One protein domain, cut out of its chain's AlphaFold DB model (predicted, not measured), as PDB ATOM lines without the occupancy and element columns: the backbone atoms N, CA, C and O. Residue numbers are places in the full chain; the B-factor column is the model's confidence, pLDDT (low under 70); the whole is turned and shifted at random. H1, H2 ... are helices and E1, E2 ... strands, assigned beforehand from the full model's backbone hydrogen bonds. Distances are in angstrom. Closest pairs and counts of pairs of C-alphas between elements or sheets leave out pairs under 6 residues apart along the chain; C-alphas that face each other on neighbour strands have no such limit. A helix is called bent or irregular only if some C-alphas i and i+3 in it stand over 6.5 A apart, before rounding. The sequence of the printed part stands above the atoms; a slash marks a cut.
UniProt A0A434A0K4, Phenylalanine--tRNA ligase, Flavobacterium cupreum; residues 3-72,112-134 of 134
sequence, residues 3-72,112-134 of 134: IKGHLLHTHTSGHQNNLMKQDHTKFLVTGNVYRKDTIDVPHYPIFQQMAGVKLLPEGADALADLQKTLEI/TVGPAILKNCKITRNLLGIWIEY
ATOM      1  N   ILE A   3      14.896  33.387 -33.729       80.25
ATOM      2  CA  ILE A   3      13.605  33.608 -34.397       80.25
ATOM      3  C   ILE A   3      13.135  32.283 -34.999       80.25
ATOM      4  O   ILE A   3      13.783  31.738 -35.885       80.25
ATOM      5  N   LYS A   4      11.996  31.758 -34.521       85.00
ATOM      6  CA  LYS A   4      11.343  30.540 -35.050       85.00
ATOM      7  C   LYS A   4      12.287  29.330 -35.215       85.00
ATOM      8  O   LYS A   4      12.227  28.628 -36.214       85.00
ATOM      9  N   GLY A   5      13.171  29.098 -34.243       89.31
ATOM     10  CA  GLY A   5      14.135  27.987 -34.282       89.31
ATOM     11  C   GLY A   5      15.416  28.261 -35.080       89.31
ATOM     12  O   GLY A   5      16.279  27.392 -35.145       89.31
ATOM     13  N   HIS A   6      15.583  29.466 -35.631       86.00
ATOM     14  CA  HIS A   6      16.804  29.906 -36.307       86.00
ATOM     15  C   HIS A   6      17.578  30.918 -35.455       86.00
ATOM     16  O   HIS A   6      16.982  31.713 -34.724       86.00
ATOM     17  N   LEU A   7      18.908  30.897 -35.563       88.44
ATOM     18  CA  LEU A   7      19.793  31.877 -34.937       88.44
ATOM     19  C   LEU A   7      20.078  33.020 -35.919       88.44
ATOM     20  O   LEU A   7      20.362  32.777 -37.089       88.44
ATOM     21  N   LEU A   8      20.034  34.257 -35.431       88.44
ATOM     22  CA  LEU A   8      20.533  35.409 -36.179       88.44
ATOM     23  C   LEU A   8      22.064  35.425 -36.189       88.44
ATOM     24  O   LEU A   8      22.693  35.136 -35.171       88.44
ATOM     25  N   HIS A   9      22.652  35.774 -37.331       85.75
ATOM     26  CA  HIS A   9      24.102  35.782 -37.503       85.75
ATOM     27  C   HIS A   9      24.781  36.740 -36.519       85.75
ATOM     28  O   HIS A   9      24.477  37.929 -36.483       85.75
ATOM     29  N   THR A  10      25.721  36.214 -35.737       86.62
ATOM     30  CA  THR A  10      26.549  36.997 -34.807       86.62
ATOM     31  C   THR A  10      27.748  37.644 -35.496       86.62
ATOM     32  O   THR A  10      28.307  38.590 -34.959       86.62
ATOM     33  N   HIS A  11      28.120  37.135 -36.678       84.44
ATOM     34  CA  HIS A  11      29.195  37.642 -37.526       84.44
ATOM     35  C   HIS A  11      28.873  37.422 -39.011       84.44
ATOM     36  O   HIS A  11      28.178  36.462 -39.372       84.44
ATOM     37  N   THR A  12      29.446  38.239 -39.896       84.69
ATOM     38  CA  THR A  12      29.335  38.051 -41.360       84.69
ATOM     39  C   THR A  12      30.073  36.803 -41.863       84.69
ATOM     40  O   THR A  12      29.777  36.317 -42.959       84.69
ATOM     41  N   SER A  13      30.947  36.216 -41.032       78.06
ATOM     42  CA  SER A  13      31.677  34.960 -41.275       78.06
ATOM     43  C   SER A  13      30.789  33.797 -41.735       78.06
ATOM     44  O   SER A  13      31.213  32.978 -42.551       78.06
ATOM     45  N   GLY A  14      29.523  33.761 -41.298       78.12
ATOM     46  CA  GLY A  14      28.556  32.730 -41.688       78.12
ATOM     47  C   GLY A  14      28.323  32.610 -43.200       78.12
ATOM     48  O   GLY A  14      27.998  31.526 -43.683       78.12
ATOM     49  N   HIS A  15      28.540  33.684 -43.965       81.75
ATOM     50  CA  HIS A  15      28.357  33.688 -45.421       81.75
ATOM     51  C   HIS A  15      29.597  33.206 -46.188       81.75
ATOM     52  O   HIS A  15      29.486  32.789 -47.343       81.75
ATOM     53  N   GLN A  16      30.775  33.217 -45.557       83.75
ATOM     54  CA  GLN A  16      32.051  32.968 -46.233       83.75
ATOM     55  C   GLN A  16      32.142  31.546 -46.795       83.75
ATOM     56  O   GLN A  16      32.611  31.358 -47.914       83.75
ATOM     57  N   ASN A  17      31.625  30.552 -46.065       79.44
ATOM     58  CA  ASN A  17      31.616  29.146 -46.490       79.44
ATOM     59  C   ASN A  17      30.922  28.940 -47.841       79.44
ATOM     60  O   ASN A  17      31.402  28.174 -48.674       79.44
ATOM     61  N   ASN A  18      29.793  29.612 -48.064       84.62
ATOM     62  CA  ASN A  18      29.051  29.483 -49.315       84.62
ATOM     63  C   ASN A  18      29.792  30.158 -50.471       84.62
ATOM     64  O   ASN A  18      29.852  29.585 -51.554       84.62
ATOM     65  N   LEU A  19      30.406  31.319 -50.226       87.25
ATOM     66  CA  LEU A  19      31.191  32.036 -51.233       87.25
ATOM     67  C   LEU A  19      32.439  31.248 -51.644       87.25
ATOM     68  O   LEU A  19      32.713  31.105 -52.832       87.25
ATOM     69  N   MET A  20      33.146  30.649 -50.684       82.69
ATOM     70  CA  MET A  20      34.297  29.797 -50.993       82.69
ATOM     71  C   MET A  20      33.903  28.525 -51.756       82.69
ATOM     72  O   MET A  20      34.639  28.101 -52.638       82.69
ATOM     73  N   LYS A  21      32.737  27.924 -51.466       83.19
ATOM     74  CA  LYS A  21      32.204  26.776 -52.234       83.19
ATOM     75  C   LYS A  21      31.823  27.125 -53.674       83.19
ATOM     76  O   LYS A  21      31.678  26.221 -54.486       83.19
ATOM     77  N   GLN A  22      31.627  28.408 -53.970       87.62
ATOM     78  CA  GLN A  22      31.378  28.937 -55.314       87.62
ATOM     79  C   GLN A  22      32.679  29.378 -56.008       87.62
ATOM     80  O   GLN A  22      32.638  30.148 -56.963       87.62
ATOM     81  N   ASP A  23      33.837  28.931 -55.512       85.50
ATOM     82  CA  ASP A  23      35.170  29.255 -56.028       85.50
ATOM     83  C   ASP A  23      35.552  30.747 -55.963       85.50
ATOM     84  O   ASP A  23      36.528  31.185 -56.582       85.50
ATOM     85  N   HIS A  24      34.858  31.551 -55.149       88.88
ATOM     86  CA  HIS A  24      35.308  32.910 -54.857       88.88
ATOM     87  C   HIS A  24      36.540  32.877 -53.949       88.88
ATOM     88  O   HIS A  24      36.522  32.347 -52.839       88.88
ATOM     89  N   THR A  25      37.626  33.486 -54.423       86.44
ATOM     90  CA  THR A  25      38.923  33.493 -53.728       86.44
ATOM     91  C   THR A  25      39.257  34.831 -53.083       86.44
ATOM     92  O   THR A  25      40.161  34.885 -52.258       86.44
ATOM     93  N   LYS A  26      38.558  35.909 -53.447       90.81
ATOM     94  CA  LYS A  26      38.717  37.250 -52.875       90.81
ATOM     95  C   LYS A  26      37.361  37.930 -52.830       90.81
ATOM     96  O   LYS A  26      36.742  38.086 -53.879       90.81
ATOM     97  N   PHE A  27      36.893  38.299 -51.646       89.75
ATOM     98  CA  PHE A  27      35.581  38.918 -51.495       89.75
ATOM     99  C   PHE A  27      35.465  39.692 -50.181       89.75
ATOM    100  O   PHE A  27      36.173  39.412 -49.214       89.75
ATOM    101  N   LEU A  28      34.543  40.652 -50.167       91.31
ATOM    102  CA  LEU A  28      34.082  41.341 -48.968       91.31
ATOM    103  C   LEU A  28      32.655  40.883 -48.661       91.31
ATOM    104  O   LEU A  28      31.850  40.691 -49.573       91.31
ATOM    105  N   VAL A  29      32.336  40.732 -47.382       90.25
ATOM    106  CA  VAL A  29      30.985  40.463 -46.889       90.25
ATOM    107  C   VAL A  29      30.614  41.571 -45.924       90.25
ATOM    108  O   VAL A  29      31.305  41.774 -44.933       90.25
ATOM    109  N   THR A  30      29.511  42.257 -46.193       92.00
ATOM    110  CA  THR A  30      28.959  43.288 -45.312       92.00
ATOM    111  C   THR A  30      27.531  42.929 -44.923       92.00
ATOM    112  O   THR A  30      26.808  42.313 -45.711       92.00
ATOM    113  N   GLY A  31      27.125  43.269 -43.703       90.50
ATOM    114  CA  GLY A  31      25.740  43.117 -43.280       90.50
ATOM    115  C   GLY A  31      25.516  43.339 -41.790       90.50
ATOM    116  O   GLY A  31      26.456  43.455 -41.006       90.50
ATOM    117  N   ASN A  32      24.235  43.346 -41.414       91.88
ATOM    118  CA  ASN A  32      23.813  43.399 -40.017       91.88
ATOM    119  C   ASN A  32      24.213  42.120 -39.280       91.88
ATOM    120  O   ASN A  32      23.894  41.011 -39.727       91.88
ATOM    121  N   VAL A  33      24.814  42.295 -38.112       91.31
ATOM    122  CA  VAL A  33      25.099  41.235 -37.152       91.31
ATOM    123  C   VAL A  33      24.409  41.533 -35.830       91.31
ATOM    124  O   VAL A  33      24.069  42.676 -35.523       91.31
ATOM    125  N   TYR A  34      24.138  40.473 -35.077       91.75
ATOM    126  CA  TYR A  34      23.266  40.531 -33.913       91.75
ATOM    127  C   TYR A  34      23.963  39.920 -32.705       91.75
ATOM    128  O   TYR A  34      24.217  38.711 -32.677       91.75
ATOM    129  N   ARG A  35      24.212  40.730 -31.679       90.25
ATOM    130  CA  ARG A  35      24.796  40.291 -30.405       90.25
ATOM    131  C   ARG A  35      23.793  40.458 -29.269       90.25
ATOM    132  O   ARG A  35      22.803  41.176 -29.381       90.25
ATOM    133  N   LYS A  36      23.994  39.706 -28.185       89.31
ATOM    134  CA  LYS A  36      23.146  39.793 -26.984       89.31
ATOM    135  C   LYS A  36      23.791  40.756 -25.986       89.31
ATOM    136  O   LYS A  36      24.004  40.391 -24.832       89.31
ATOM    137  N   ASP A  37      24.109  41.946 -26.467       87.19
ATOM    138  CA  ASP A  37      24.794  42.955 -25.674       87.19
ATOM    139  C   ASP A  37      23.770  43.788 -24.899       87.19
ATOM    140  O   ASP A  37      22.603  43.911 -25.296       87.19
ATOM    141  N   THR A  38      24.195  44.316 -23.755       89.25
ATOM    142  CA  THR A  38      23.405  45.295 -23.007       89.25
ATOM    143  C   THR A  38      23.302  46.560 -23.848       89.25
ATOM    144  O   THR A  38      24.285  46.971 -24.444       89.25
ATOM    145  N   ILE A  39      22.121  47.176 -23.913       88.75
ATOM    146  CA  ILE A  39      21.982  48.464 -24.597       88.75
ATOM    147  C   ILE A  39      22.566  49.538 -23.681       88.75
ATOM    148  O   ILE A  39      21.977  49.854 -22.645       88.75
ATOM    149  N   ASP A  40      23.705  50.091 -24.071       87.56
ATOM    150  CA  ASP A  40      24.353  51.224 -23.418       87.56
ATOM    151  C   ASP A  40      25.025  52.125 -24.474       87.56
ATOM    152  O   ASP A  40      24.735  52.021 -25.664       87.56
ATOM    153  N   VAL A  41      25.828  53.102 -24.042       83.25
ATOM    154  CA  VAL A  41      26.468  54.060 -24.961       83.25
ATOM    155  C   VAL A  41      27.452  53.373 -25.925       83.25
ATOM    156  O   VAL A  41      27.358  53.656 -27.119       83.25
ATOM    157  N   PRO A  42      28.374  52.500 -25.468       81.50
ATOM    158  CA  PRO A  42      29.275  51.782 -26.374       81.50
ATOM    159  C   PRO A  42      28.668  50.545 -27.057       81.50
ATOM    160  O   PRO A  42      29.217  50.105 -28.064       81.50
ATOM    161  N   HIS A  43      27.568  49.970 -26.561       84.38
ATOM    162  CA  HIS A  43      27.051  48.697 -27.067       84.38
ATOM    163  C   HIS A  43      25.620  48.795 -27.597       84.38
ATOM    164  O   HIS A  43      24.673  49.175 -26.899       84.38
ATOM    165  N   TYR A  44      25.443  48.340 -28.840       86.81
ATOM    166  CA  TYR A  44      24.134  48.184 -29.456       86.81
ATOM    167  C   TYR A  44      23.970  46.767 -30.031       86.81
ATOM    168  O   TYR A  44      24.850  46.278 -30.736       86.81
ATOM    169  N   PRO A  45      22.835  46.079 -29.788       88.31
ATOM    170  CA  PRO A  45      22.665  44.661 -30.124       88.31
ATOM    171  C   PRO A  45      22.583  44.367 -31.631       88.31
ATOM    172  O   PRO A  45      22.522  43.198 -32.020       88.31
ATOM    173  N   ILE A  46      22.541  45.402 -32.476       91.44
ATOM    174  CA  ILE A  46      22.480  45.303 -33.938       91.44
ATOM    175  C   ILE A  46      23.469  46.298 -34.543       91.44
ATOM    176  O   ILE A  46      23.250  47.500 -34.464       91.44
ATOM    177  N   PHE A  47      24.515  45.818 -35.200       89.56
ATOM    178  CA  PHE A  47      25.503  46.686 -35.843       89.56
ATOM    179  C   PHE A  47      25.916  46.124 -37.202       89.56
ATOM    180  O   PHE A  47      25.562  44.998 -37.569       89.56
ATOM    181  N   GLN A  48      26.594  46.947 -37.994       90.69
ATOM    182  CA  GLN A  48      27.069  46.576 -39.322       90.69
ATOM    183  C   GLN A  48      28.493  46.055 -39.207       90.69
ATOM    184  O   GLN A  48      29.368  46.745 -38.705       90.69
ATOM    185  N   GLN A  49      28.734  44.856 -39.725       89.31
ATOM    186  CA  GLN A  49      30.075  44.292 -39.792       89.31
ATOM    187  C   GLN A  49      30.508  44.165 -41.251       89.31
ATOM    188  O   GLN A  49      29.700  43.835 -42.127       89.31
ATOM    189  N   MET A  50      31.798  44.380 -41.514       89.69
ATOM    190  CA  MET A  50      32.435  44.029 -42.781       89.69
ATOM    191  C   MET A  50      33.531  42.990 -42.538       89.69
ATOM    192  O   MET A  50      34.279  43.081 -41.576       89.69
ATOM    193  N   ALA A  51      33.640  41.987 -43.401       88.06
ATOM    194  CA  ALA A  51      34.722  41.010 -43.361       88.06
ATOM    195  C   ALA A  51      35.317  40.811 -44.752       88.06
ATOM    196  O   ALA A  51      34.582  40.634 -45.724       88.06
ATOM    197  N   GLY A  52      36.642  40.812 -44.841       88.62
ATOM    198  CA  GLY A  52      37.390  40.507 -46.050       88.62
ATOM    199  C   GLY A  52      37.974  39.105 -46.009       88.62
ATOM    200  O   GLY A  52      38.526  38.675 -45.002       88.62
ATOM    201  N   VAL A  53      37.869  38.389 -47.122       87.38
ATOM    202  CA  VAL A  53      38.472  37.067 -47.287       87.38
ATOM    203  C   VAL A  53      39.360  37.065 -48.515       87.38
ATOM    204  O   VAL A  53      38.947  37.500 -49.592       87.38
ATOM    205  N   LYS A  54      40.566  36.518 -48.363       88.88
ATOM    206  CA  LYS A  54      41.500  36.253 -49.457       88.88
ATOM    207  C   LYS A  54      42.092  34.855 -49.292       88.88
ATOM    208  O   LYS A  54      42.725  34.538 -48.294       88.88
ATOM    209  N   LEU A  55      41.881  34.001 -50.283       84.88
ATOM    210  CA  LEU A  55      42.526  32.698 -50.379       84.88
ATOM    211  C   LEU A  55      43.850  32.857 -51.117       84.88
ATOM    212  O   LEU A  55      43.903  33.441 -52.204       84.88
ATOM    213  N   LEU A  56      44.912  32.317 -50.529       84.31
ATOM    214  CA  LEU A  56      46.251  32.356 -51.100       84.31
ATOM    215  C   LEU A  56      46.623  31.003 -51.726       84.31
ATOM    216  O   LEU A  56      46.104  29.963 -51.300       84.31
ATOM    217  N   PRO A  57      47.500  30.998 -52.749       82.69
ATOM    218  CA  PRO A  57      48.089  29.770 -53.273       82.69
ATOM    219  C   PRO A  57      48.818  28.972 -52.187       82.69
ATOM    220  O   PRO A  57      49.261  29.520 -51.176       82.69
ATOM    221  N   GLU A  58      48.973  27.672 -52.417       78.38
ATOM    222  CA  GLU A  58      49.800  26.822 -51.561       78.38
ATOM    223  C   GLU A  58      51.260  27.306 -51.564       78.38
ATOM    224  O   GLU A  58      51.778  27.744 -52.591       78.38
ATOM    225  N   GLY A  59      51.908  27.273 -50.396       79.06
ATOM    226  CA  GLY A  59      53.282  27.756 -50.210       79.06
ATOM    227  C   GLY A  59      53.432  29.279 -50.091       79.06
ATOM    228  O   GLY A  59      54.535  29.749 -49.829       79.06
ATOM    229  N   ALA A  60      52.355  30.055 -50.245       84.69
ATOM    230  CA  ALA A  60      52.394  31.494 -49.998       84.69
ATOM    231  C   ALA A  60      52.496  31.809 -48.497       84.69
ATOM    232  O   ALA A  60      51.828  31.172 -47.675       84.69
ATOM    233  N   ASP A  61      53.275  32.840 -48.163       86.19
ATOM    234  CA  ASP A  61      53.360  33.387 -46.810       86.19
ATOM    235  C   ASP A  61      52.108  34.217 -46.496       86.19
ATOM    236  O   ASP A  61      51.963  35.374 -46.899       86.19
ATOM    237  N   ALA A  62      51.163  33.582 -45.807       82.25
ATOM    238  CA  ALA A  62      49.884  34.190 -45.478       82.25
ATOM    239  C   ALA A  62      49.987  35.277 -44.404       82.25
ATOM    240  O   ALA A  62      49.174  36.200 -44.412       82.25
ATOM    241  N   LEU A  63      50.971  35.186 -43.506       82.12
ATOM    242  CA  LEU A  63      51.165  36.188 -42.464       82.12
ATOM    243  C   LEU A  63      51.734  37.471 -43.069       82.12
ATOM    244  O   LEU A  63      51.189  38.544 -42.822       82.12
ATOM    245  N   ALA A  64      52.751  37.353 -43.927       86.94
ATOM    246  CA  ALA A  64      53.320  38.503 -44.623       86.94
ATOM    247  C   ALA A  64      52.287  39.204 -45.527       86.94
ATOM    248  O   ALA A  64      52.210  40.433 -45.562       86.94
ATOM    249  N   ASP A  65      51.455  38.438 -46.245       88.94
ATOM    250  CA  ASP A  65      50.380  39.005 -47.070       88.94
ATOM    251  C   ASP A  65      49.294  39.687 -46.215       88.94
ATOM    252  O   ASP A  65      48.806  40.756 -46.598       88.94
ATOM    253  N   LEU A  66      48.964  39.132 -45.040       86.56
ATOM    254  CA  LEU A  66      48.034  39.751 -44.093       86.56
ATOM    255  C   LEU A  66      48.578  41.063 -43.536       86.56
ATOM    256  O   LEU A  66      47.881  42.071 -43.621       86.56
ATOM    257  N   GLN A  67      49.811  41.069 -43.029       87.00
ATOM    258  CA  GLN A  67      50.451  42.266 -42.482       87.00
ATOM    259  C   GLN A  67      50.477  43.396 -43.513       87.00
ATOM    260  O   GLN A  67      50.020  44.499 -43.229       87.00
ATOM    261  N   LYS A  68      50.889  43.098 -44.751       91.06
ATOM    262  CA  LYS A  68      50.889  44.081 -45.841       91.06
ATOM    263  C   LYS A  68      49.485  44.565 -46.205       91.06
ATOM    264  O   LYS A  68      49.296  45.726 -46.558       91.06
ATOM    265  N   THR A  69      48.493  43.676 -46.174       90.81
ATOM    266  CA  THR A  69      47.102  44.055 -46.456       90.81
ATOM    267  C   THR A  69      46.559  44.984 -45.370       90.81
ATOM    268  O   THR A  69      45.902  45.965 -45.708       90.81
ATOM    269  N   LEU A  70      46.856  44.705 -44.096       89.56
ATOM    270  CA  LEU A  70      46.475  45.554 -42.965       89.56
ATOM    271  C   LEU A  70      47.166  46.914 -43.024       89.56
ATOM    272  O   LEU A  70      46.477  47.918 -42.927       89.56
ATOM    273  N   GLU A  71      48.476  46.959 -43.270       89.31
ATOM    274  CA  GLU A  71      49.240  48.207 -43.411       89.31
ATOM    275  C   GLU A  71      48.616  49.131 -44.470       89.31
ATOM    276  O   GLU A  71      48.329  50.300 -44.217       89.31
ATOM    277  N   ILE A  72      48.323  48.584 -45.655       91.88
ATOM    278  CA  ILE A  72      47.692  49.345 -46.739       91.88
ATOM    279  C   ILE A  72      46.273  49.779 -46.349       91.88
ATOM    280  O   ILE A  72      45.877  50.907 -46.632       91.88
ATOM    281  N   THR A 112      43.017  37.461 -38.864       84.62
ATOM    282  CA  THR A 112      43.640  36.181 -38.553       84.62
ATOM    283  C   THR A 112      44.015  35.426 -39.818       84.62
ATOM    284  O   THR A 112      43.367  35.517 -40.867       84.62
ATOM    285  N   VAL A 113      45.065  34.626 -39.688       76.25
ATOM    286  CA  VAL A 113      45.415  33.583 -40.642       76.25
ATOM    287  C   VAL A 113      45.021  32.259 -40.007       76.25
ATOM    288  O   VAL A 113      45.547  31.896 -38.958       76.25
ATOM    289  N   GLY A 114      44.137  31.484 -40.637       69.06
ATOM    290  CA  GLY A 114      44.023  30.104 -40.183       69.06
ATOM    291  C   GLY A 114      43.089  29.167 -40.940       69.06
ATOM    292  O   GLY A 114      42.147  29.585 -41.611       69.06
ATOM    293  N   PRO A 115      43.345  27.853 -40.812       54.97
ATOM    294  CA  PRO A 115      42.708  26.804 -41.605       54.97
ATOM    295  C   PRO A 115      41.321  26.383 -41.096       54.97
ATOM    296  O   PRO A 115      40.691  25.520 -41.710       54.97
ATOM    297  N   ALA A 116      40.838  26.919 -39.968       50.38
ATOM    298  CA  ALA A 116      39.649  26.402 -39.281       50.38
ATOM    299  C   ALA A 116      38.378  26.468 -40.148       50.38
ATOM    300  O   ALA A 116      37.617  25.503 -40.220       50.38
ATOM    301  N   ILE A 117      38.194  27.566 -40.884       53.66
ATOM    302  CA  ILE A 117      37.083  27.743 -41.831       53.66
ATOM    303  C   ILE A 117      37.236  26.834 -43.071       53.66
ATOM    304  O   ILE A 117      36.252  26.348 -43.632       53.66
ATOM    305  N   LEU A 118      38.473  26.525 -43.462       56.38
ATOM    306  CA  LEU A 118      38.793  25.765 -44.672       56.38
ATOM    307  C   LEU A 118      38.601  24.257 -44.501       56.38
ATOM    308  O   LEU A 118      38.115  23.597 -45.423       56.38
ATOM    309  N   LYS A 119      38.904  23.715 -43.310       56.25
ATOM    310  CA  LYS A 119      38.689  22.291 -42.991       56.25
ATOM    311  C   LYS A 119      37.223  21.885 -43.169       56.25
ATOM    312  O   LYS A 119      36.946  20.853 -43.774       56.25
ATOM    313  N   ASN A 120      36.289  22.734 -42.739       55.06
ATOM    314  CA  ASN A 120      34.850  22.495 -42.896       55.06
ATOM    315  C   ASN A 120      34.367  22.620 -44.351       55.06
ATOM    316  O   ASN A 120      33.323  22.073 -44.707       55.06
ATOM    317  N   CYS A 121      35.134  23.302 -45.206       53.44
ATOM    318  CA  CYS A 121      34.827  23.459 -46.625       53.44
ATOM    319  C   CYS A 121      35.533  22.434 -47.526       53.44
ATOM    320  O   CYS A 121      35.303  22.456 -48.731       53.44
ATOM    321  N   LYS A 122      36.355  21.525 -46.972       58.38
ATOM    322  CA  LYS A 122      37.226  20.603 -47.732       58.38
ATOM    323  C   LYS A 122      38.177  21.329 -48.700       58.38
ATOM    324  O   LYS A 122      38.520  20.797 -49.750       58.38
ATOM    325  N   ILE A 123      38.595  22.545 -48.349       59.69
ATOM    326  CA  ILE A 123      39.487  23.368 -49.172       59.69
ATOM    327  C   ILE A 123      40.917  23.229 -48.641       59.69
ATOM    328  O   ILE A 123      41.180  23.510 -47.475       59.69
ATOM    329  N   THR A 124      41.852  22.823 -49.499       51.03
ATOM    330  CA  THR A 124      43.296  22.722 -49.215       51.03
ATOM    331  C   THR A 124      44.026  23.994 -49.664       51.03
ATOM    332  O   THR A 124      44.820  23.967 -50.600       51.03
ATOM    333  N   ARG A 125      43.698  25.148 -49.070       52.22
ATOM    334  CA  ARG A 125      44.356  26.443 -49.357       52.22
ATOM    335  C   ARG A 125      44.654  27.193 -48.061       52.22
ATOM    336  O   ARG A 125      44.151  26.790 -47.023       52.22
ATOM    337  N   ASN A 126      45.437  28.269 -48.113       48.56
ATOM    338  CA  ASN A 126      45.648  29.166 -46.971       48.56
ATOM    339  C   ASN A 126      44.576  30.274 -46.978       48.56
ATOM    340  O   ASN A 126      44.306  30.858 -48.030       48.56
ATOM    341  N   LEU A 127      43.951  30.544 -45.825       52.91
ATOM    342  CA  LEU A 127      42.924  31.578 -45.651       52.91
ATOM    343  C   LEU A 127      43.517  32.789 -44.949       52.91
ATOM    344  O   LEU A 127      44.087  32.672 -43.866       52.91
ATOM    345  N   LEU A 128      43.265  33.942 -45.546       53.94
ATOM    346  CA  LEU A 128      43.389  35.240 -44.920       53.94
ATOM    347  C   LEU A 128      41.973  35.742 -44.631       53.94
ATOM    348  O   LEU A 128      41.170  35.908 -45.555       53.94
ATOM    349  N   GLY A 129      41.660  35.905 -43.347       57.16
ATOM    350  CA  GLY A 129      40.403  36.470 -42.869       57.16
ATOM    351  C   GLY A 129      40.677  37.793 -42.170       57.16
ATOM    352  O   GLY A 129      41.406  37.831 -41.185       57.16
ATOM    353  N   ILE A 130      40.102  38.872 -42.684       57.06
ATOM    354  CA  ILE A 130      40.093  40.189 -42.048       57.06
ATOM    355  C   ILE A 130      38.665  40.453 -41.591       57.06
ATOM    356  O   ILE A 130      37.714  40.235 -42.346       57.06
ATOM    357  N   TRP A 131      38.513  40.944 -40.374       58.53
ATOM    358  CA  TRP A 131      37.245  41.345 -39.792       58.53
ATOM    359  C   TRP A 131      37.351  42.814 -39.405       58.53
ATOM    360  O   TRP A 131      38.328  43.259 -38.810       58.53
ATOM    361  N   ILE A 132      36.338  43.575 -39.773       56.00
ATOM    362  CA  ILE A 132      36.213  44.974 -39.409       56.00
ATOM    363  C   ILE A 132      34.955  45.078 -38.562       56.00
ATOM    364  O   ILE A 132      33.849  44.853 -39.067       56.00
ATOM    365  N   GLU A 133      35.136  45.340 -37.272       50.00
ATOM    366  CA  GLU A 133      34.042  45.673 -36.362       50.00
ATOM    367  C   GLU A 133      33.973  47.205 -36.285       50.00
ATOM    368  O   GLU A 133      34.996  47.855 -36.092       50.00
ATOM    369  N   TYR A 134      32.785  47.766 -36.518       47.41
ATOM    370  CA  TYR A 134      32.476  49.184 -36.334       47.41
ATOM    371  C   TYR A 134      31.310  49.311 -35.359       47.41
ATOM    372  O   TYR A 134      30.407  48.437 -35.423       47.41
TER     373      TYR A 134
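What this domain is: This is residues 3 to 72 and 112 to 134 of the 134 residues of the protein "Phenylalanine--tRNA ligase" of Flavobacterium cupreum (UniProt A0A434A0K4). A long, twisted antiparallel sheet, order E1, E2, E3, is covered by H1 on one face and H2 on the other, making three layers; H3 packs on H1. The printed part has 93 residues, in the order H1 E1 E2 H2 H3 E3, class mixed. It is only just loose, close to compact, radius of gyration of the C-alphas 15.0 A, and flat, spanning 45 by 34 by 17 A.

How they stand to each other: H1, residues 12 to 21, is on the sheet; its closest C-alphas with E1, residues 26 to 34, are Thr 12 and Val 29, 6.3 A apart. E1 and E2, residues 46 to 56, form a hairpin, N 29 and O 51 within hydrogen-bond range at 2.8 A. H2, residues 62 to 72, lies over E3, residues 126 to 133, closest C-alphas Leu 66 and Leu 128, 6.5 A. E2 and E3 are antiparallel neighbours, with N 52 and O 130 within hydrogen-bond range at 2.8 A. H3, residues 116 to 121, touches H1, closest C-alphas Cys 121 and Asn 17, 6.5 A. Every O i to N i+4 pair is within range in H2, 3 of 6 in H1, 0 of 2 in H3, with 1 of 3 O i to N i+3 pairs.

Where its parts are: H1 begins at C-alpha 12 (29.335, 38.051, -41.360) and is only just irregular, C-alphas 14 and 17 being 6.7 A apart. E1 is 24.7 A long, E2 32.1 A, E3 22.8 A, ending at C-alpha 133 (34.042, 45.673, -36.362).

The domain as a whole: The C-alphas farthest apart, Asp 40 and Gly 59, are 45.9 A apart. Residues 73 to 111 are cut out, with C-alphas 72 and 112 16.0 A apart. E1 to E2 is a long link; residues 114 to 134 have pLDDT under 70.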